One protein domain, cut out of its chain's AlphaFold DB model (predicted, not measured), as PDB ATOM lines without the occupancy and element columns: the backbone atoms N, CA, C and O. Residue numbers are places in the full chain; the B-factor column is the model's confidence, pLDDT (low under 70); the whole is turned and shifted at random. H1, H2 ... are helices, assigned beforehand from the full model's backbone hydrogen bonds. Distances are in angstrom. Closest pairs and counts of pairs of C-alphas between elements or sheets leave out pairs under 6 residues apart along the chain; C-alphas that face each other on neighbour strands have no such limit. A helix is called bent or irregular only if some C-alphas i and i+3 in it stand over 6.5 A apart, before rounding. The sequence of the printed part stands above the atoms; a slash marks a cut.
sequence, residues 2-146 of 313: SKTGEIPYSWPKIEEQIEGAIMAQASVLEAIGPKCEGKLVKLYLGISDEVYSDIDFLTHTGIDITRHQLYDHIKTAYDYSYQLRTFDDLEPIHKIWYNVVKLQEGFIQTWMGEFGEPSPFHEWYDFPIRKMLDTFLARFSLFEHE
ATOM      1  N   SER A   2     -48.928 -39.437  74.946       34.81
ATOM      2  CA  SER A   2     -48.985 -38.727  76.231       34.81
ATOM      3  C   SER A   2     -47.559 -38.349  76.640       34.81
ATOM      4  O   SER A   2     -46.656 -39.184  76.633       34.81
ATOM      5  N   LYS A   3     -47.322 -37.062  76.905       44.19
ATOM      6  CA  LYS A   3     -46.045 -36.569  77.431       44.19
ATOM      7  C   LYS A   3     -45.996 -36.956  78.909       44.19
ATOM      8  O   LYS A   3     -46.353 -36.156  79.759       44.19
ATOM      9  N   THR A   4     -45.671 -38.211  79.203       53.59
ATOM     10  CA  THR A   4     -45.510 -38.679  80.583       53.59
ATOM     11  C   THR A   4     -44.253 -38.031  81.172       53.59
ATOM     12  O   THR A   4     -43.221 -37.986  80.500       53.59
ATOM     13  N   GLY A   5     -44.354 -37.472  82.383       62.72
ATOM     14  CA  GLY A   5     -43.215 -36.867  83.080       62.72
ATOM     15  C   GLY A   5     -42.065 -37.860  83.276       62.72
ATOM     16  O   GLY A   5     -42.289 -39.052  83.475       62.72
ATOM     17  N   GLU A   6     -40.828 -37.369  83.188       80.81
ATOM     18  CA  GLU A   6     -39.621 -38.176  83.384       80.81
ATOM     19  C   GLU A   6     -39.378 -38.419  84.879       80.81
ATOM     20  O   GLU A   6     -39.410 -37.482  85.680       80.81
ATOM     21  N   ILE A   7     -39.133 -39.679  85.248       89.31
ATOM     22  CA  ILE A   7     -38.868 -40.089  86.630       89.31
ATOM     23  C   ILE A   7     -37.444 -39.644  87.010       89.31
ATOM     24  O   ILE A   7     -36.493 -40.115  86.386       89.31
ATOM     25  N   PRO A   8     -37.253 -38.791  88.037       90.25
ATOM     26  CA  PRO A   8     -35.936 -38.223  88.346       90.25
ATOM     27  C   PRO A   8     -34.893 -39.239  88.833       90.25
ATOM     28  O   PRO A   8     -33.694 -39.039  88.637       90.25
ATOM     29  N   TYR A   9     -35.333 -40.311  89.499       93.44
ATOM     30  CA  TYR A   9     -34.452 -41.315  90.095       93.44
ATOM     31  C   TYR A   9     -34.931 -42.722  89.754       93.44
ATOM     32  O   TYR A   9     -36.081 -43.075  90.008       93.44
ATOM     33  N   SER A  10     -34.033 -43.539  89.207       94.25
ATOM     34  CA  SER A  10     -34.302 -44.960  88.963       94.25
ATOM     35  C   SER A  10     -34.466 -45.735  90.276       94.25
ATOM     36  O   SER A  10     -33.855 -45.364  91.278       94.25
ATOM     37  N   TRP A  11     -35.238 -46.823  90.255       94.62
ATOM     38  CA  TRP A  11     -35.410 -47.697  91.419       94.62
ATOM     39  C   TRP A  11     -34.081 -48.247  91.975       94.62
ATOM     40  O   TRP A  11     -33.876 -48.078  93.173       94.62
ATOM     41  N   PRO A  12     -33.118 -48.733  91.157       94.94
ATOM     42  CA  PRO A  12     -31.821 -49.194  91.670       94.94
ATOM     43  C   PRO A  12     -31.060 -48.138  92.482       94.94
ATOM     44  O   PRO A  12     -30.435 -48.442  93.491       94.94
ATOM     45  N   LYS A  13     -31.166 -46.864  92.086       94.75
ATOM     46  CA  LYS A  13     -30.566 -45.753  92.840       94.75
ATOM     47  C   LYS A  13     -31.244 -45.535  94.195       94.75
ATOM     48  O   LYS A  13     -30.606 -45.061  95.126       94.75
ATOM     49  N   ILE A  14     -32.541 -45.812  94.302       96.62
ATOM     50  CA  ILE A  14     -33.262 -45.754  95.577       96.62
ATOM     51  C   ILE A  14     -32.918 -46.974  96.439       96.62
ATOM     52  O   ILE A  14     -32.743 -46.806  97.640       96.62
ATOM     53  N   GLU A  15     -32.750 -48.157  95.846       94.75
ATOM     54  CA  GLU A  15     -32.306 -49.374  96.546       94.75
ATOM     55  C   GLU A  15     -30.941 -49.202  97.208       94.75
ATOM     56  O   GLU A  15     -30.813 -49.493  98.395       94.75
ATOM     57  N   GLU A  16     -29.972 -48.615  96.505       92.88
ATOM     58  CA  GLU A  16     -28.661 -48.262  97.071       92.88
ATOM     59  C   GLU A  16     -28.799 -47.383  98.333       92.88
ATOM     60  O   GLU A  16     -28.092 -47.546  99.326       92.88
ATOM     61  N   GLN A  17     -29.771 -46.464  98.344       93.56
ATOM     62  CA  GLN A  17     -30.031 -45.607  99.502       93.56
ATOM     63  C   GLN A  17     -30.830 -46.291 100.615       93.56
ATOM     64  O   GLN A  17     -30.671 -45.927 101.780       93.56
ATOM     65  N   ILE A  18     -31.679 -47.267 100.287       94.62
ATOM     66  CA  ILE A  18     -32.323 -48.131 101.283       94.62
ATOM     67  C   ILE A  18     -31.245 -48.921 102.020       94.62
ATOM     68  O   ILE A  18     -31.236 -48.947 103.249       94.62
ATOM     69  N   GLU A  19     -30.318 -49.510 101.275       91.69
ATOM     70  CA  GLU A  19     -29.200 -50.254 101.835       91.69
ATOM     71  C   GLU A  19     -28.331 -49.376 102.737       91.69
ATOM     72  O   GLU A  19     -28.102 -49.726 103.894       91.69
ATOM     73  N   GLY A  20     -27.936 -48.187 102.271       90.12
ATOM     74  CA  GLY A  20     -27.189 -47.239 103.098       90.12
ATOM     75  C   GLY A  20     -27.936 -46.835 104.378       90.12
ATOM     76  O   GLY A  20     -27.330 -46.667 105.433       90.12
ATOM     77  N   ALA A  21     -29.265 -46.724 104.331       91.88
ATOM     78  CA  ALA A  21     -30.074 -46.429 105.511       91.88
ATOM     79  C   ALA A  21     -30.139 -47.611 106.500       91.88
ATOM     80  O   ALA A  21     -30.082 -47.396 107.713       91.88
ATOM     81  N   ILE A  22     -30.224 -48.848 105.999       92.12
ATOM     82  CA  ILE A  22     -30.165 -50.082 106.802       92.12
ATOM     83  C   ILE A  22     -28.791 -50.211 107.465       92.12
ATOM     84  O   ILE A  22     -28.702 -50.478 108.662       92.12
ATOM     85  N   MET A  23     -27.720 -49.946 106.721       88.31
ATOM     86  CA  MET A  23     -26.356 -49.980 107.243       88.31
ATOM     87  C   MET A  23     -26.108 -48.892 108.288       88.31
ATOM     88  O   MET A  23     -25.517 -49.170 109.330       88.31
ATOM     89  N   ALA A  24     -26.654 -47.687 108.100       89.00
ATOM     90  CA  ALA A  24     -26.630 -46.662 109.138       89.00
ATOM     91  C   ALA A  24     -27.302 -47.165 110.430       89.00
ATOM     92  O   ALA A  24     -26.719 -47.040 111.505       89.00
ATOM     93  N   GLN A  25     -28.476 -47.805 110.346       90.19
ATOM     94  CA  GLN A  25     -29.136 -48.419 111.509       90.19
ATOM     95  C   GLN A  25     -28.309 -49.533 112.153       90.19
ATOM     96  O   GLN A  25     -28.205 -49.570 113.379       90.19
ATOM     97  N   ALA A  26     -27.697 -50.401 111.348       89.31
ATOM     98  CA  ALA A  26     -26.809 -51.451 111.829       89.31
ATOM     99  C   ALA A  26     -25.605 -50.870 112.587       89.31
ATOM    100  O   ALA A  26     -25.320 -51.326 113.691       89.31
ATOM    101  N   SER A  27     -24.975 -49.811 112.063       86.75
ATOM    102  CA  SER A  27     -23.837 -49.143 112.714       86.75
ATOM    103  C   SER A  27     -24.209 -48.546 114.075       86.75
ATOM    104  O   SER A  27     -23.463 -48.653 115.043       86.75
ATOM    105  N   VAL A  28     -25.407 -47.961 114.194       87.94
ATOM    106  CA  VAL A  28     -25.910 -47.461 115.481       87.94
ATOM    107  C   VAL A  28     -26.176 -48.619 116.437       87.94
ATOM    108  O   VAL A  28     -25.819 -48.550 117.611       87.94
ATOM    109  N   LEU A  29     -26.774 -49.703 115.949       88.31
ATOM    110  CA  LEU A  29     -27.047 -50.884 116.760       88.31
ATOM    111  C   LEU A  29     -25.762 -51.547 117.273       88.31
ATOM    112  O   LEU A  29     -25.744 -52.042 118.396       88.31
ATOM    113  N   GLU A  30     -24.692 -51.524 116.487       85.75
ATOM    114  CA  GLU A  30     -23.368 -51.981 116.902       85.75
ATOM    115  C   GLU A  30     -22.749 -51.064 117.963       85.75
ATOM    116  O   GLU A  30     -22.308 -51.535 119.012       85.75
ATOM    117  N   ALA A  31     -22.760 -49.751 117.717       85.38
ATOM    118  CA  ALA A  31     -22.078 -48.777 118.561       85.38
ATOM    119  C   ALA A  31     -22.763 -48.562 119.921       85.38
ATOM    120  O   ALA A  31     -22.089 -48.432 120.947       85.38
ATOM    121  N   ILE A  32     -24.099 -48.496 119.942       86.62
ATOM    122  CA  ILE A  32     -24.880 -48.131 121.139       86.62
ATOM    123  C   ILE A  32     -25.929 -49.174 121.546       86.62
ATOM    124  O   ILE A  32     -26.627 -48.980 122.544       86.62
ATOM    125  N   GLY A  33     -26.067 -50.271 120.801       85.38
ATOM    126  CA  GLY A  33     -27.005 -51.338 121.135       85.38
ATOM    127  C   GLY A  33     -26.518 -52.275 122.248       85.38
ATOM    128  O   GLY A  33     -25.434 -52.110 122.820       85.38
ATOM    129  N   PRO A  34     -27.329 -53.290 122.597       88.19
ATOM    130  CA  PRO A  34     -26.957 -54.305 123.574       88.19
ATOM    131  C   PRO A  34     -25.650 -55.017 123.201       88.19
ATOM    132  O   PRO A  34     -25.515 -55.560 122.103       88.19
ATOM    133  N   LYS A  35     -24.705 -55.086 124.146       84.94
ATOM    134  CA  LYS A  35     -23.427 -55.791 123.961       84.94
ATOM    135  C   LYS A  35     -23.662 -57.301 123.878       84.94
ATOM    136  O   LYS A  35     -23.825 -57.963 124.897       84.94
ATOM    137  N   CYS A  36     -23.697 -57.830 122.660       82.50
ATOM    138  CA  CYS A  36     -23.995 -59.236 122.379       82.50
ATOM    139  C   CYS A  36     -23.082 -59.835 121.295       82.50
ATOM    140  O   CYS A  36     -23.533 -60.656 120.501       82.50
ATOM    141  N   GLU A  37     -21.811 -59.414 121.253       79.19
ATOM    142  CA  GLU A  37     -20.800 -59.932 120.308       79.19
ATOM    143  C   GLU A  37     -21.269 -59.867 118.837       79.19
ATOM    144  O   GLU A  37     -21.101 -60.808 118.067       79.19
ATOM    145  N   GLY A  38     -21.949 -58.778 118.453       76.81
ATOM    146  CA  GLY A  38     -22.436 -58.566 117.084       76.81
ATOM    147  C   GLY A  38     -23.651 -59.408 116.667       76.81
ATOM    148  O   GLY A  38     -24.206 -59.169 115.595       76.81
ATOM    149  N   LYS A  39     -24.138 -60.338 117.504       83.81
ATOM    150  CA  LYS A  39     -25.272 -61.231 117.175       83.81
ATOM    151  C   LYS A  39     -26.532 -60.477 116.766       83.81
ATOM    152  O   LYS A  39     -27.208 -60.864 115.819       83.81
ATOM    153  N   LEU A  40     -26.854 -59.393 117.470       86.94
ATOM    154  CA  LEU A  40     -28.053 -58.610 117.181       86.94
ATOM    155  C   LEU A  40     -27.957 -57.885 115.833       86.94
ATOM    156  O   LEU A  40     -28.953 -57.807 115.120       86.94
ATOM    157  N   VAL A  41     -26.770 -57.403 115.462       87.81
ATOM    158  CA  VAL A  41     -26.560 -56.748 114.167       87.81
ATOM    159  C   VAL A  41     -26.603 -57.767 113.032       87.81
ATOM    160  O   VAL A  41     -27.288 -57.534 112.041       87.81
ATOM    161  N   LYS A  42     -25.986 -58.944 113.210       85.88
ATOM    162  CA  LYS A  42     -26.101 -60.061 112.259       85.88
ATOM    163  C   LYS A  42     -27.555 -60.492 112.063       85.88
ATOM    164  O   LYS A  42     -28.005 -60.623 110.929       85.88
ATOM    165  N   LEU A  43     -28.319 -60.631 113.150       88.69
ATOM    166  CA  LEU A  43     -29.747 -60.950 113.097       88.69
ATOM    167  C   LEU A  43     -30.553 -59.866 112.368       88.69
ATOM    168  O   LEU A  43     -31.424 -60.187 111.555       88.69
ATOM    169  N   TYR A  44     -30.266 -58.594 112.656       90.25
ATOM    170  CA  TYR A  44     -30.893 -57.458 111.989       90.25
ATOM    171  C   TYR A  44     -30.633 -57.506 110.475       90.25
ATOM    172  O   TYR A  44     -31.594 -57.537 109.707       90.25
ATOM    173  N   LEU A  45     -29.365 -57.631 110.066       89.12
ATOM    174  CA  LEU A  45     -28.932 -57.698 108.665       89.12
ATOM    175  C   LEU A  45     -29.288 -59.020 107.963       89.12
ATOM    176  O   LEU A  45     -29.250 -59.098 106.740       89.12
ATOM    177  N   GLY A  46     -29.640 -60.068 108.713       87.06
ATOM    178  CA  GLY A  46     -29.955 -61.381 108.147       87.06
ATOM    179  C   GLY A  46     -28.754 -62.234 107.771       87.06
ATOM    180  O   GLY A  46     -28.884 -63.118 106.928       87.06
ATOM    181  N   ILE A  47     -27.603 -61.976 108.379       83.94
ATOM    182  CA  ILE A  47     -26.339 -62.640 108.066       83.94
ATOM    183  C   ILE A  47     -26.159 -63.844 108.996       83.94
ATOM    184  O   ILE A  47     -26.415 -63.755 110.196       83.94
ATOM    185  N   SER A  48     -25.724 -64.976 108.435       72.50
ATOM    186  CA  SER A  48     -25.413 -66.192 109.200       72.50
ATOM    187  C   SER A  48     -24.229 -65.976 110.149       72.50
ATOM    188  O   SER A  48     -23.266 -65.290 109.805       72.50
ATOM    189  N   ASP A  49     -24.257 -66.627 111.315       65.25
ATOM    190  CA  ASP A  49     -23.172 -66.585 112.305       65.25
ATOM    191  C   ASP A  49     -21.826 -67.084 111.749       65.25
ATOM    192  O   ASP A  49     -20.774 -66.656 112.228       65.25
ATOM    193  N   GLU A  50     -21.857 -67.929 110.712       59.19
ATOM    194  CA  GLU A  50     -20.676 -68.491 110.040       59.19
ATOM    195  C   GLU A  50     -19.871 -67.450 109.239       59.19
ATOM    196  O   GLU A  50     -18.693 -67.668 108.954       59.19
ATOM    197  N   VAL A  51     -20.467 -66.297 108.913       58.03
ATOM    198  CA  VAL A  51     -19.778 -65.180 108.256       58.03
ATOM    199  C   VAL A  51     -19.230 -64.258 109.348       58.03
ATOM    200  O   VAL A  51     -19.940 -63.434 109.930       58.03
ATOM    201  N   TYR A  52     -17.959 -64.451 109.698       48.81
ATOM    202  CA  TYR A  52     -17.233 -63.575 110.616       48.81
ATOM    203  C   TYR A  52     -16.507 -62.500 109.800       48.81
ATOM    204  O   TYR A  52     -15.366 -62.679 109.384       48.81
ATOM    205  N   SER A  53     -17.193 -61.396 109.530       54.62
ATOM    206  CA  SER A  53     -16.586 -60.170 109.014       54.62
ATOM    207  C   SER A  53     -17.080 -59.008 109.863       54.62
ATOM    208  O   SER A  53     -18.275 -58.955 110.165       54.62
ATOM    209  N   ASP A  54     -16.177 -58.108 110.255       58.41
ATOM    210  CA  ASP A  54     -16.562 -56.823 110.844       58.41
ATOM    211  C   ASP A  54     -17.574 -56.141 109.911       58.41
ATOM    212  O   ASP A  54     -17.500 -56.290 108.685       58.41
ATOM    213  N   ILE A  55     -18.552 -55.434 110.477       58.44
ATOM    214  CA  ILE A  55     -19.629 -54.791 109.707       58.44
ATOM    215  C   ILE A  55     -19.065 -53.807 108.674       58.44
ATOM    216  O   ILE A  55     -19.611 -53.703 107.579       58.44
ATOM    217  N   ASP A  56     -17.906 -53.212 108.964       56.88
ATOM    218  CA  ASP A  56     -17.142 -52.358 108.047       56.88
ATOM    219  C   ASP A  56     -16.656 -53.083 106.773       56.88
ATOM    220  O   ASP A  56     -16.388 -52.443 105.757       56.88
ATOM    221  N   PHE A  57     -16.569 -54.419 106.787       53.75
ATOM    222  CA  PHE A  57     -16.177 -55.248 105.638       53.75
ATOM    223  C   PHE A  57     -17.361 -55.920 104.936       53.75
ATOM    224  O   PHE A  57     -17.166 -56.607 103.926       53.75
ATOM    225  N   LEU A  58     -18.590 -55.732 105.428       58.62
ATOM    226  CA  LEU A  58     -19.778 -56.159 104.699       58.62
ATOM    227  C   LEU A  58     -19.947 -55.255 103.478       58.62
ATOM    228  O   LEU A  58     -20.454 -54.140 103.552       58.62
ATOM    229  N   THR A  59     -19.502 -55.751 102.324       54.78
ATOM    230  CA  THR A  59     -19.771 -55.100 101.040       54.78
ATOM    231  C   THR A  59     -21.280 -54.968 100.825       54.78
ATOM    232  O   THR A  59     -22.021 -55.879 101.206       54.78
ATOM    233  N   HIS A  60     -21.698 -53.904 100.132       59.56
ATOM    234  CA  HIS A  60     -23.080 -53.564  99.743       59.56
ATOM    235  C   HIS A  60     -23.819 -54.608  98.858       59.56
ATOM    236  O   HIS A  60     -24.622 -54.282  97.996       59.56
ATOM    237  N   THR A  61     -23.445 -55.884  98.917       57.06
ATOM    238  CA  THR A  61     -23.922 -56.927  97.995       57.06
ATOM    239  C   THR A  61     -24.382 -58.199  98.704       57.06
ATOM    240  O   THR A  61     -24.893 -59.106  98.052       57.06
ATOM    241  N   GLY A  62     -24.225 -58.279 100.031       68.75
ATOM    242  CA  GLY A  62     -24.557 -59.471 100.822       68.75
ATOM    243  C   GLY A  62     -25.812 -59.357 101.689       68.75
ATOM    244  O   GLY A  62     -26.177 -60.339 102.333       68.75
ATOM    245  N   ILE A  63     -26.455 -58.186 101.744       82.94
ATOM    246  CA  ILE A  63     -27.592 -57.928 102.634       82.94
ATOM    247  C   ILE A  63     -28.889 -58.025 101.839       82.94
ATOM    248  O   ILE A  63     -29.094 -57.316 100.855       82.94
ATOM    249  N   ASP A  64     -29.799 -58.882 102.295       88.62
ATOM    250  CA  ASP A  64     -31.160 -58.914 101.771       88.62
ATOM    251  C   ASP A  64     -31.950 -57.726 102.328       88.62
ATOM    252  O   ASP A  64     -32.555 -57.809 103.395       88.62
ATOM    253  N   ILE A  65     -31.952 -56.606 101.603       91.69
ATOM    254  CA  ILE A  65     -32.682 -55.398 102.008       91.69
ATOM    255  C   ILE A  65     -34.205 -55.602 102.052       91.69
ATOM    256  O   ILE A  65     -34.895 -54.864 102.757       91.69
ATOM    257  N   THR A  66     -34.742 -56.611 101.353       93.31
ATOM    258  CA  THR A  66     -36.194 -56.835 101.226       93.31
ATOM    259  C   THR A  66     -36.834 -57.353 102.514       93.31
ATOM    260  O   THR A  66     -38.029 -57.168 102.729       93.31
ATOM    261  N   ARG A  67     -36.040 -57.916 103.435       92.75
ATOM    262  CA  ARG A  67     -36.508 -58.336 104.770       92.75
ATOM    263  C   ARG A  67     -36.921 -57.161 105.666       92.75
ATOM    264  O   ARG A  67     -37.611 -57.354 106.667       92.75
ATOM    265  N   HIS A  68     -36.443 -55.952 105.369       93.31
ATOM    266  CA  HIS A  68     -36.686 -54.775 106.194       93.31
ATOM    267  C   HIS A  68     -37.959 -54.069 105.727       93.31
ATOM    268  O   HIS A  68     -38.060 -53.678 104.569       93.31
ATOM    269  N   GLN A  69     -38.890 -53.777 106.646       91.88
ATOM    270  CA  GLN A  69     -40.119 -53.018 106.333       91.88
ATOM    271  C   GLN A  69     -39.850 -51.668 105.649       91.88
ATOM    272  O   GLN A  69     -40.709 -51.131 104.951       91.88
ATOM    273  N   LEU A  70     -38.651 -51.112 105.852       94.12
ATOM    274  CA  LEU A  70     -38.177 -49.915 105.171       94.12
ATOM    275  C   LEU A  70     -38.262 -50.058 103.641       94.12
ATOM    276  O   LEU A  70     -38.726 -49.130 102.981       94.12
ATOM    277  N   TYR A  71     -37.889 -51.223 103.099       95.12
ATOM    278  CA  TYR A  71     -37.944 -51.520 101.670       95.12
ATOM    279  C   TYR A  71     -39.372 -51.408 101.128       95.12
ATOM    280  O   TYR A  71     -39.617 -50.625 100.211       95.12
ATOM    281  N   ASP A  72     -40.338 -52.098 101.741       93.19
ATOM    282  CA  ASP A  72     -41.735 -52.102 101.282       93.19
ATOM    283  C   ASP A  72     -42.400 -50.726 101.385       93.19
ATOM    284  O   ASP A  72     -43.144 -50.315 100.484       93.19
ATOM    285  N   HIS A  73     -42.118 -49.985 102.463       94.88
ATOM    286  CA  HIS A  73     -42.614 -48.620 102.631       94.88
ATOM    287  C   HIS A  73     -42.082 -47.699 101.530       94.88
ATOM    288  O   HIS A  73     -42.857 -46.975 100.902       94.88
ATOM    289  N   ILE A  74     -40.776 -47.749 101.259       96.44
ATOM    290  CA  ILE A  74     -40.139 -46.908 100.243       96.44
ATOM    291  C   ILE A  74     -40.562 -47.329  98.842       96.44
ATOM    292  O   ILE A  74     -40.826 -46.462  98.014       96.44
ATOM    293  N   LYS A  75     -40.690 -48.631  98.572       95.25
ATOM    294  CA  LYS A  75     -41.175 -49.142  97.289       95.25
ATOM    295  C   LYS A  75     -42.600 -48.677  97.012       95.25
ATOM    296  O   LYS A  75     -42.890 -48.178  95.928       95.25
ATOM    297  N   THR A  76     -43.474 -48.772  98.011       94.12
ATOM    298  CA  THR A  76     -44.859 -48.304  97.897       94.12
ATOM    299  C   THR A  76     -44.915 -46.792  97.680       94.12
ATOM    300  O   THR A  76     -45.632 -46.341  96.787       94.12
ATOM    301  N   ALA A  77     -44.117 -46.018  98.424       95.88
ATOM    302  CA  ALA A  77     -44.017 -44.575  98.242       95.88
ATOM    303  C   ALA A  77     -43.479 -44.205  96.850       95.88
ATOM    304  O   ALA A  77     -44.029 -43.326  96.199       95.88
ATOM    305  N   TYR A  78     -42.461 -44.916  96.355       96.00
ATOM    306  CA  TYR A  78     -41.873 -44.729  95.027       96.00
ATOM    307  C   TYR A  78     -42.891 -44.981  93.914       96.00
ATOM    308  O   TYR A  78     -43.083 -44.143  93.028       96.00
ATOM    309  N   ASP A  79     -43.588 -46.116  93.989       93.31
ATOM    310  CA  ASP A  79     -44.605 -46.495  93.016       93.31
ATOM    311  C   ASP A  79     -45.768 -45.499  92.995       93.31
ATOM    312  O   ASP A  79     -46.299 -45.207  91.921       93.31
ATOM    313  N   TYR A  80     -46.137 -44.945  94.153       93.69
ATOM    314  CA  TYR A  80     -47.159 -43.911  94.263       93.69
ATOM    315  C   TYR A  80     -46.664 -42.547  93.757       93.69
ATOM    316  O   TYR A  80     -47.314 -41.933  92.919       93.69
ATOM    317  N   SER A  81     -45.481 -42.078  94.156       93.62
ATOM    318  CA  SER A  81     -44.900 -40.803  93.695       93.62
ATOM    319  C   SER A  81     -44.881 -40.668  92.177       93.62
ATOM    320  O   SER A  81     -45.201 -39.605  91.634       93.62
ATOM    321  N   TYR A  82     -44.515 -41.757  91.501       92.62
ATOM    322  CA  TYR A  82     -44.304 -41.792  90.056       92.62
ATOM    323  C   TYR A  82     -45.391 -42.544  89.294       92.62
ATOM    324  O   TYR A  82     -45.273 -42.722  88.084       92.62
ATOM    325  N   GLN A  83     -46.461 -42.950  89.985       90.88
ATOM    326  CA  GLN A  83     -47.637 -43.580  89.390       90.88
ATOM    327  C   GLN A  83     -47.256 -44.796  88.528       90.88
ATOM    328  O   GLN A  83     -47.665 -44.922  87.374       90.88
ATOM    329  N   LEU A  84     -46.417 -45.686  89.068       87.56
ATOM    330  CA  LEU A  84     -45.872 -46.845  88.343       87.56
ATOM    331  C   LEU A  84     -46.814 -48.042  88.332       87.56
ATOM    332  O   LEU A  84     -46.788 -48.838  87.390       87.56
ATOM    333  N   ARG A  85     -47.708 -48.112  89.316       82.44
ATOM    334  CA  ARG A  85     -48.813 -49.068  89.390       82.44
ATOM    335  C   ARG A  85     -50.118 -48.337  89.671       82.44
ATOM    336  O   ARG A  85     -50.110 -47.184  90.092       82.44
ATOM    337  N   THR A  86     -51.223 -48.995  89.365       77.12
ATOM    338  CA  THR A  86     -52.539 -48.579  89.842       77.12
ATOM    339  C   THR A  86     -52.709 -49.047  91.283       77.12
ATOM    340  O   THR A  86     -52.176 -50.088  91.668       77.12
ATOM    341  N   PHE A  87     -53.407 -48.250  92.083       75.62
ATOM    342  CA  PHE A  87     -53.750 -48.587  93.457       75.62
ATOM    343  C   PHE A  87     -55.268 -48.745  93.500       75.62
ATOM    344  O   PHE A  87     -55.997 -47.768  93.362       75.62
ATOM    345  N   ASP A  88     -55.734 -49.996  93.563       68.25
ATOM    346  CA  ASP A  88     -57.166 -50.320  93.678       68.25
ATOM    347  C   ASP A  88     -57.714 -49.941  95.058       68.25
ATOM    348  O   ASP A  88     -58.882 -49.594  95.195       68.25
ATOM    349  N   ASP A  89     -56.836 -49.974  96.058       71.38
ATOM    350  CA  ASP A  89     -57.101 -49.628  97.443       71.38
ATOM    351  C   ASP A  89     -56.076 -48.586  97.911       71.38
ATOM    352  O   ASP A  89     -54.867 -48.725  97.679       71.38
ATOM    353  N   LEU A  90     -56.573 -47.529  98.550       79.62
ATOM    354  CA  LEU A  90     -55.774 -46.446  99.116       79.62
ATOM    355  C   LEU A  90     -55.362 -46.723 100.567       79.62
ATOM    356  O   LEU A  90     -54.470 -46.038 101.070       79.62
ATOM    357  N   GLU A  91     -55.922 -47.740 101.233       80.31
ATOM    358  CA  GLU A  91     -55.547 -48.122 102.600       80.31
ATOM    359  C   GLU A  91     -54.025 -48.326 102.756       80.31
ATOM    360  O   GLU A  91     -53.438 -47.751 103.684       80.31
ATOM    361  N   PRO A  92     -53.318 -49.026 101.840       80.69
ATOM    362  CA  PRO A  92     -51.865 -49.137 101.911       80.69
ATOM    363  C   PRO A  92     -51.161 -47.777 101.830       80.69
ATOM    364  O   PRO A  92     -50.181 -47.562 102.540       80.69
ATOM    365  N   ILE A  93     -51.667 -46.851 101.008       89.00
ATOM    366  CA  ILE A  93     -51.101 -45.506 100.830       89.00
ATOM    367  C   ILE A  93     -51.300 -44.658 102.089       89.00
ATOM    368  O   ILE A  93     -50.353 -44.037 102.573       89.00
ATOM    369  N   HIS A  94     -52.496 -44.690 102.674       86.44
ATOM    370  CA  HIS A  94     -52.801 -43.991 103.924       86.44
ATOM    371  C   HIS A  94     -51.927 -44.508 105.071       86.44
ATOM    372  O   HIS A  94     -51.375 -43.729 105.851       86.44
ATOM    373  N   LYS A  95     -51.737 -45.831 105.146       86.88
ATOM    374  CA  LYS A  95     -50.889 -46.459 106.161       86.88
ATOM    375  C   LYS A  95     -49.425 -46.052 106.018       86.88
ATOM    376  O   LYS A  95     -48.781 -45.745 107.024       86.88
ATOM    377  N   ILE A  96     -48.884 -46.042 104.797       91.19
ATOM    378  CA  ILE A  96     -47.483 -45.654 104.606       91.19
ATOM    379  C   ILE A  96     -47.260 -44.155 104.780       91.19
ATOM    380  O   ILE A  96     -46.163 -43.784 105.182       91.19
ATOM    381  N   TRP A  97     -48.263 -43.299 104.554       91.38
ATOM    382  CA  TRP A  97     -48.107 -41.849 104.691       91.38
ATOM    383  C   TRP A  97     -47.567 -41.444 106.062       91.38
ATOM    384  O   TRP A  97     -46.535 -40.777 106.158       91.38
ATOM    385  N   TYR A  98     -48.187 -41.949 107.127       88.06
ATOM    386  CA  TYR A  98     -47.742 -41.681 108.491       88.06
ATOM    387  C   TYR A  98     -46.325 -42.214 108.763       88.06
ATOM    388  O   TYR A  98     -45.527 -41.577 109.454       88.06
ATOM    389  N   ASN A  99     -45.978 -43.366 108.183       90.94
ATOM    390  CA  ASN A  99     -44.641 -43.941 108.310       90.94
ATOM    391  C   ASN A  99     -43.594 -43.111 107.559       90.94
ATOM    392  O   ASN A  99     -42.507 -42.902 108.087       90.94
ATOM    393  N   VAL A 100     -43.911 -42.597 106.368       92.50
ATOM    394  CA  VAL A 100     -43.012 -41.736 105.589       92.50
ATOM    395  C   VAL A 100     -42.697 -40.449 106.346       92.50
ATOM    396  O   VAL A 100     -41.523 -40.094 106.447       92.50
ATOM    397  N   VAL A 101     -43.702 -39.803 106.948       89.88
ATOM    398  CA  VAL A 101     -43.482 -38.622 107.803       89.88
ATOM    399  C   VAL A 101     -42.495 -38.956 108.930       89.88
ATOM    400  O   VAL A 101     -41.498 -38.260 109.113       89.88
ATOM    401  N   LYS A 102     -42.693 -40.083 109.622       89.12
ATOM    402  CA  LYS A 102     -41.779 -40.535 110.686       89.12
ATOM    403  C   LYS A 102     -40.369 -40.844 110.197       89.12
ATOM    404  O   LYS A 102     -39.410 -40.531 110.899       89.12
ATOM    405  N   LEU A 103     -40.227 -41.453 109.022       90.44
ATOM    406  CA  LEU A 103     -38.918 -41.721 108.425       90.44
ATOM    407  C   LEU A 103     -38.172 -40.414 108.120       90.44
ATOM    408  O   LEU A 103     -36.966 -40.336 108.307       90.44
ATOM    409  N   GLN A 104     -38.862 -39.360 107.690       86.75
ATOM    410  CA  GLN A 104     -38.198 -38.087 107.405       86.75
ATOM    411  C   GLN A 104     -37.800 -37.295 108.656       86.75
ATOM    412  O   GLN A 104     -36.854 -36.509 108.592       86.75
ATOM    413  N   GLU A 105     -38.511 -37.485 109.771       85.88
ATOM    414  CA  GLU A 105     -38.316 -36.719 111.010       85.88
ATOM    415  C   GLU A 105     -37.448 -37.421 112.052       85.88
ATOM    416  O   GLU A 105     -36.715 -36.763 112.784       85.88
ATOM    417  N   GLY A 106     -37.558 -38.745 112.151       80.88
ATOM    418  CA  GLY A 106     -36.991 -39.517 113.256       80.88
ATOM    419  C   GLY A 106     -35.945 -40.544 112.843       80.88
ATOM    420  O   GLY A 106     -35.447 -41.270 113.703       80.88
ATOM    421  N   PHE A 107     -35.623 -40.657 111.553       87.44
ATOM    422  CA  PHE A 107     -34.605 -41.606 111.117       87.44
ATOM    423  C   PHE A 107     -33.204 -41.111 111.470       87.44
ATOM    424  O   PHE A 107     -32.942 -39.919 111.633       87.44
ATOM    425  N   ILE A 108     -32.289 -42.063 111.585       87.00
ATOM    426  CA  ILE A 108     -30.897 -41.826 111.941       87.00
ATOM    427  C   ILE A 108     -30.254 -40.893 110.910       87.00
ATOM    428  O   ILE A 108     -30.343 -41.137 109.704       87.00
ATOM    429  N   GLN A 109     -29.622 -39.822 111.396       88.31
ATOM    430  CA  GLN A 109     -29.053 -38.760 110.559       88.31
ATOM    431  C   GLN A 109     -27.618 -39.057 110.113       88.31
ATOM    432  O   GLN A 109     -27.219 -38.626 109.037       88.31
ATOM    433  N   THR A 110     -26.855 -39.828 110.885       85.75
ATOM    434  CA  THR A 110     -25.453 -40.146 110.592       85.75
ATOM    435  C   THR A 110     -25.145 -41.603 110.894       85.75
ATOM    436  O   THR A 110     -25.747 -42.211 111.780       85.75
ATOM    437  N   TRP A 111     -24.180 -42.154 110.176       81.88
ATOM    438  CA  TRP A 111     -23.552 -43.423 110.506       81.88
ATOM    439  C   TRP A 111     -22.712 -43.254 111.779       81.88
ATOM    440  O   TRP A 111     -22.217 -42.161 112.049       81.88
ATOM    441  N   MET A 112     -22.556 -44.318 112.569       73.00
ATOM    442  CA  MET A 112     -21.730 -44.303 113.792       73.00
ATOM    443  C   MET A 112     -20.319 -44.886 113.584       73.00
ATOM    444  O   MET A 112     -19.592 -45.059 114.558       73.00
ATOM    445  N   GLY A 113     -19.926 -45.173 112.334       64.62
ATOM    446  CA  GLY A 113     -18.559 -45.584 111.975       64.62
ATOM    447  C   GLY A 113     -17.529 -44.445 112.066       64.62
ATOM    448  O   GLY A 113     -17.876 -43.313 112.412       64.62
ATOM    449  N   GLU A 114     -16.267 -44.726 111.713       55.12
ATOM    450  CA  GLU A 114     -15.097 -43.853 111.968       55.12
ATOM    451  C   GLU A 114     -15.211 -42.400 111.457       55.12
ATOM    452  O   GLU A 114     -14.542 -41.515 111.992       55.12
ATOM    453  N   PHE A 115     -16.072 -42.119 110.471       63.34
ATOM    454  CA  PHE A 115     -16.163 -40.797 109.830       63.34
ATOM    455  C   PHE A 115     -17.509 -40.077 109.991       63.34
ATOM    456  O   PHE A 115     -17.644 -38.949 109.517       63.34
ATOM    457  N   GLY A 116     -18.497 -40.676 110.669       75.12
ATOM    458  CA  GLY A 116     -19.775 -40.003 110.943       75.12
ATOM    459  C   GLY A 116     -20.545 -39.572 109.687       75.12
ATOM    460  O   GLY A 116     -21.173 -38.511 109.681       75.12
ATOM    461  N   GLU A 117     -20.461 -40.353 108.607       84.25
ATOM    462  CA  GLU A 117     -21.041 -39.996 107.310       84.25
ATOM    463  C   GLU A 117     -22.556 -39.739 107.402       84.25
ATOM    464  O   GLU A 117     -23.247 -40.348 108.225       84.25
ATOM    465  N   PRO A 118     -23.118 -38.841 106.575       89.00
ATOM    466  CA  PRO A 118     -24.550 -38.593 106.575       89.00
ATOM    467  C   PRO A 118     -25.320 -39.822 106.076       89.00
ATOM    468  O   PRO A 118     -25.039 -40.384 105.019       89.00
ATOM    469  N   SER A 119     -26.344 -40.220 106.826       90.06
ATOM    470  CA  SER A 119     -27.309 -41.233 106.393       90.06
ATOM    471  C   SER A 119     -28.088 -40.733 105.171       90.06
ATOM    472  O   SER A 119     -28.317 -39.528 105.053       90.06
ATOM    473  N   PRO A 120     -28.603 -41.622 104.301       91.50
ATOM    474  CA  PRO A 120     -29.508 -41.239 103.213       91.50
ATOM    475  C   PRO A 120     -30.752 -40.450 103.663       91.50
ATOM    476  O   PRO A 120     -31.389 -39.784 102.848       91.50
ATOM    477  N   PHE A 121     -31.080 -40.481 104.959       91.75
ATOM    478  CA  PHE A 121     -32.132 -39.684 105.590       91.75
ATOM    479  C   PHE A 121     -31.633 -38.406 106.281       91.75
ATOM    480  O   PHE A 121     -32.412 -37.777 106.992       91.75
ATOM    481  N   HIS A 122     -30.393 -37.961 106.071       90.75
ATOM    482  CA  HIS A 122     -29.890 -36.727 106.676       90.75
ATOM    483  C   HIS A 122     -30.617 -35.482 106.129       90.75
ATOM    484  O   HIS A 122     -30.756 -35.313 104.921       90.75
ATOM    485  N   GLU A 123     -31.058 -34.573 107.003       87.12
ATOM    486  CA  GLU A 123     -31.898 -33.416 106.638       87.12
ATOM    487  C   GLU A 123     -31.251 -32.317 105.802       87.12
ATOM    488  O   GLU A 123     -31.923 -31.712 104.968       87.12
ATOM    489  N   TRP A 124     -29.955 -32.080 105.972       85.75
ATOM    490  CA  TRP A 124     -29.228 -31.068 105.206       85.75
ATOM    491  C   TRP A 124     -28.743 -31.557 103.841       85.75
ATOM    492  O   TRP A 124     -28.212 -30.764 103.066       85.75
ATOM    493  N   TYR A 125     -28.930 -32.844 103.534       87.00
ATOM    494  CA  TYR A 125     -28.486 -33.438 102.282       87.00
ATOM    495  C   TYR A 125     -29.659 -33.775 101.370       87.00
ATOM    496  O   TYR A 125     -30.695 -34.309 101.763       87.00
ATOM    497  N   ASP A 126     -29.446 -33.493 100.094       85.94
ATOM    498  CA  ASP A 126     -30.450 -33.572  99.041       85.94
ATOM    499  C   ASP A 126     -30.526 -34.986  98.430       85.94
ATOM    500  O   ASP A 126     -30.533 -35.165  97.206       85.94
ATOM    501  N   PHE A 127     -30.554 -36.005  99.294       93.94
ATOM    502  CA  PHE A 127     -30.517 -37.402  98.881       93.94
ATOM    503  C   PHE A 127     -31.759 -37.802  98.057       93.94
ATOM    504  O   PHE A 127     -32.881 -37.402  98.391       93.94
ATOM    505  N   PRO A 128     -31.586 -38.605  96.987       95.56
ATOM    506  CA  PRO A 128     -32.670 -39.109  96.141       95.56
ATOM    507  C   PRO A 128     -33.886 -39.656  96.897       95.56
ATOM    508  O   PRO A 128     -35.014 -39.301  96.566       95.56
ATOM    509  N   ILE A 129     -33.665 -40.467  97.931       95.62
ATOM    510  CA  ILE A 129     -34.695 -41.085  98.762       95.62
ATOM    511  C   ILE A 129     -35.523 -40.027  99.489       95.62
ATOM    512  O   ILE A 129     -36.747 -40.072  99.420       95.62
ATOM    513  N   ARG A 130     -34.890 -39.002 100.079       94.31
ATOM    514  CA  ARG A 130     -35.602 -37.895 100.732       94.31
ATOM    515  C   ARG A 130     -36.442 -37.115  99.735       94.31
ATOM    516  O   ARG A 130     -37.610 -36.877 100.005       94.31
ATOM    517  N   LYS A 131     -35.888 -36.778  98.567       94.50
ATOM    518  CA  LYS A 131     -36.630 -36.068  97.510       94.50
ATOM    519  C   LYS A 131     -37.800 -36.883  96.970       94.50
ATOM    520  O   LYS A 131     -38.855 -36.326  96.674       94.50
ATOM    521  N   MET A 132     -37.622 -38.193  96.831       96.38
ATOM    522  CA  MET A 132     -38.684 -39.102  96.416       96.38
ATOM    523  C   MET A 132     -39.798 -39.168  97.469       96.38
ATOM    524  O   MET A 132     -40.968 -39.087  97.105       96.38
ATOM    525  N   LEU A 133     -39.449 -39.231  98.755       96.44
ATOM    526  CA  LEU A 133     -40.417 -39.201  99.854       96.44
ATOM    527  C   LEU A 133     -41.107 -37.831  99.991       96.44
ATOM    528  O   LEU A 133     -42.316 -37.791 100.186       96.44
ATOM    529  N   ASP A 134     -40.396 -36.717  99.783       95.19
ATOM    530  CA  ASP A 134     -41.012 -35.384  99.694       95.19
ATOM    531  C   ASP A 134     -42.023 -35.344  98.530       95.19
ATOM    532  O   ASP A 134     -43.118 -34.802  98.659       95.19
ATOM    533  N   THR A 135     -41.684 -35.957  97.389       95.94
ATOM    534  CA  THR A 135     -42.585 -36.060  96.225       95.94
ATOM    535  C   THR A 135     -43.816 -36.911  96.544       95.94
ATOM    536  O   THR A 135     -44.921 -36.564  96.122       95.94
ATOM    537  N   PHE A 136     -43.640 -37.993  97.307       95.88
ATOM    538  CA  PHE A 136     -44.736 -38.834  97.788       95.88
ATOM    539  C   PHE A 136     -45.702 -38.011  98.643       95.88
ATOM    540  O   PHE A 136     -46.898 -37.998  98.364       95.88
ATOM    541  N   LEU A 137     -45.181 -37.287  99.640       94.69
ATOM    542  CA  LEU A 137     -45.986 -36.460 100.540       94.69
ATOM    543  C   LEU A 137     -46.699 -35.335  99.788       94.69
ATOM    544  O   LEU A 137     -47.899 -35.159  99.969       94.69
ATOM    545  N   ALA A 138     -46.003 -34.640  98.886       95.00
ATOM    546  CA  ALA A 138     -46.594 -33.606  98.041       95.00
ATOM    547  C   ALA A 138     -47.754 -34.148  97.191       95.00
ATOM    548  O   ALA A 138     -48.795 -33.504  97.065       95.00
ATOM    549  N   ARG A 139     -47.595 -35.346  96.614       94.06
ATOM    550  CA  ARG A 139     -48.650 -35.988  95.822       94.06
ATOM    551  C   ARG A 139     -49.815 -36.439  96.696       94.06
ATOM    552  O   ARG A 139     -50.961 -36.255  96.301       94.06
ATOM    553  N   PHE A 140     -49.527 -37.020  97.857       92.50
ATOM    554  CA  PHE A 140     -50.547 -37.420  98.818       92.50
ATOM    555  C   PHE A 140     -51.378 -36.209  99.258       92.50
ATOM    556  O   PHE A 140     -52.599 -36.252  99.181       92.50
ATOM    557  N   SER A 141     -50.729 -35.092  99.599       91.25
ATOM    558  CA  SER A 141     -51.400 -33.826  99.909       91.25
ATOM    559  C   SER A 141     -52.284 -33.318  98.767       91.25
ATOM    560  O   SER A 141     -53.386 -32.852  99.017       91.25
ATOM    561  N   LEU A 142     -51.836 -33.428  97.513       91.31
ATOM    562  CA  LEU A 142     -52.594 -32.942  96.354       91.31
ATOM    563  C   LEU A 142     -53.908 -33.704  96.111       91.31
ATOM    564  O   LEU A 142     -54.883 -33.102  95.652       91.31
ATOM    565  N   PHE A 143     -53.909 -35.019  96.335       87.88
ATOM    566  CA  PHE A 143     -55.000 -35.899  95.903       87.88
ATOM    567  C   PHE A 143     -55.807 -36.511  97.046       87.88
ATOM    568  O   PHE A 143     -57.013 -36.643  96.892       87.88
ATOM    569  N   GLU A 144     -55.172 -36.834  98.170       84.81
ATOM    570  CA  GLU A 144     -55.791 -37.626  99.244       84.81
ATOM    571  C   GLU A 144     -56.102 -36.798 100.495       84.81
ATOM    572  O   GLU A 144     -56.888 -37.211 101.345       84.81
ATOM    573  N   HIS A 145     -55.490 -35.618 100.632       77.50
ATOM    574  CA  HIS A 145     -55.757 -34.708 101.738       77.50
ATOM    575  C   HIS A 145     -56.517 -33.486 101.228       77.50
ATOM    576  O   HIS A 145     -55.921 -32.480 100.831       77.50
ATOM    577  N   GLU A 146     -57.848 -33.573 101.257       60.31
ATOM    578  CA  GLU A 146     -58.721 -32.428 100.997       60.31
ATOM    579  C   GLU A 146     -58.258 -31.239 101.870       60.31
ATOM    580  O   GLU A 146     -57.850 -31.415 103.020       60.31
TER     581      GLU A 146
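AT A GLANCE: This is residues 2 to 146 of the 313 residues of a protein of Halocynthiibacter arcticus (UniProt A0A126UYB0). A long helix, H1, runs along an elongated body: its first part packs on a cluster of three helices, H3, H4 and H5, of which H3 and H5 touch it, while at its other end the short helix H2 folds back along it as a hairpin. Two long loops lie toward the H1 and H2 end of the body: residues 46 to 68 lead from H2 to H3 in the cluster, and residues 107 to 127 leave the cluster after H4 and return to it at H5. The printed part has 145 residues with five named helices, in the order H1, H2, H3, H4, H5, and no named strand; the class is all helix, with 74 residues in the helices. The whole is compact, with a radius of gyration of the C-alphas of 16.7 A, and spans 53 by 30 by 26 A.

IN THESE COORDINATES: H1, the longest helix, is residues 11 to 32, from C-alpha 11 at (-35.410, -47.697, 91.419) to C-alpha 32 at (-24.880, -48.131, 121.139), 31.5 A. H2 is residues 39 to 45. H3 is residues 69 to 81, 18.2 A long. H4 is residues 91 to 106, 23.1 A long; it is neither bent nor irregular, but only just: C-alphas 95 and 98 are 6.2 A apart. H5 is residues 128 to 143, 22.6 A long, ending with C-alpha 143 at (-55.000, -35.899, 95.903).

HOW THE PARTS SIT: H1 touches H2 with residues 22 to 30 alone, closest at the C-alphas of Ala 26 and Val 41, 5.8 A; this helical hairpin has a shallow tilt of 14 degrees, opposite ways. With residues 11 to 18 alone H1 touches H3, closest at the C-alphas of Ile 18 and Tyr 71, 6.6 A, at a shallow tilt of 31 degrees, opposite ways. H1 touches H5 through residues 13 to 18 and 128 to 129 alone, closest at the C-alphas of Ile 14 and Ile 129, 5.8 A; the steep tilt of 69 degrees is only just short of about perpendicular. H3 touches H5, closest at the C-alphas of Ser 81 and Phe 136, 4.5 A, at a steep tilt of 57 degrees, the same way. H4 touches H3, closest at the C-alphas of His 73 and Ile 96, 6.0 A, and H5, closest at those of Val 100 and Leu 133, 6.8 A. H4 is apart from H1, and H2 is apart from H3, H4 and H5. Every O i to N i+4 pair is within hydrogen-bond range in H2, H3 and H5; in H1 17 of 18 are, in H4 10 of 12.

THE WHOLE: The C-alphas farthest apart, of Ser 2 and Lys 35, are 56.8 A from each other. The printed part has no cut. The links H2 to H3 and H4 to H5 are long. Mean pLDDT of the printed part is 83.9; residues 2 to 5, 49 to 62, 88, 113 to 115 and 146 are under 70.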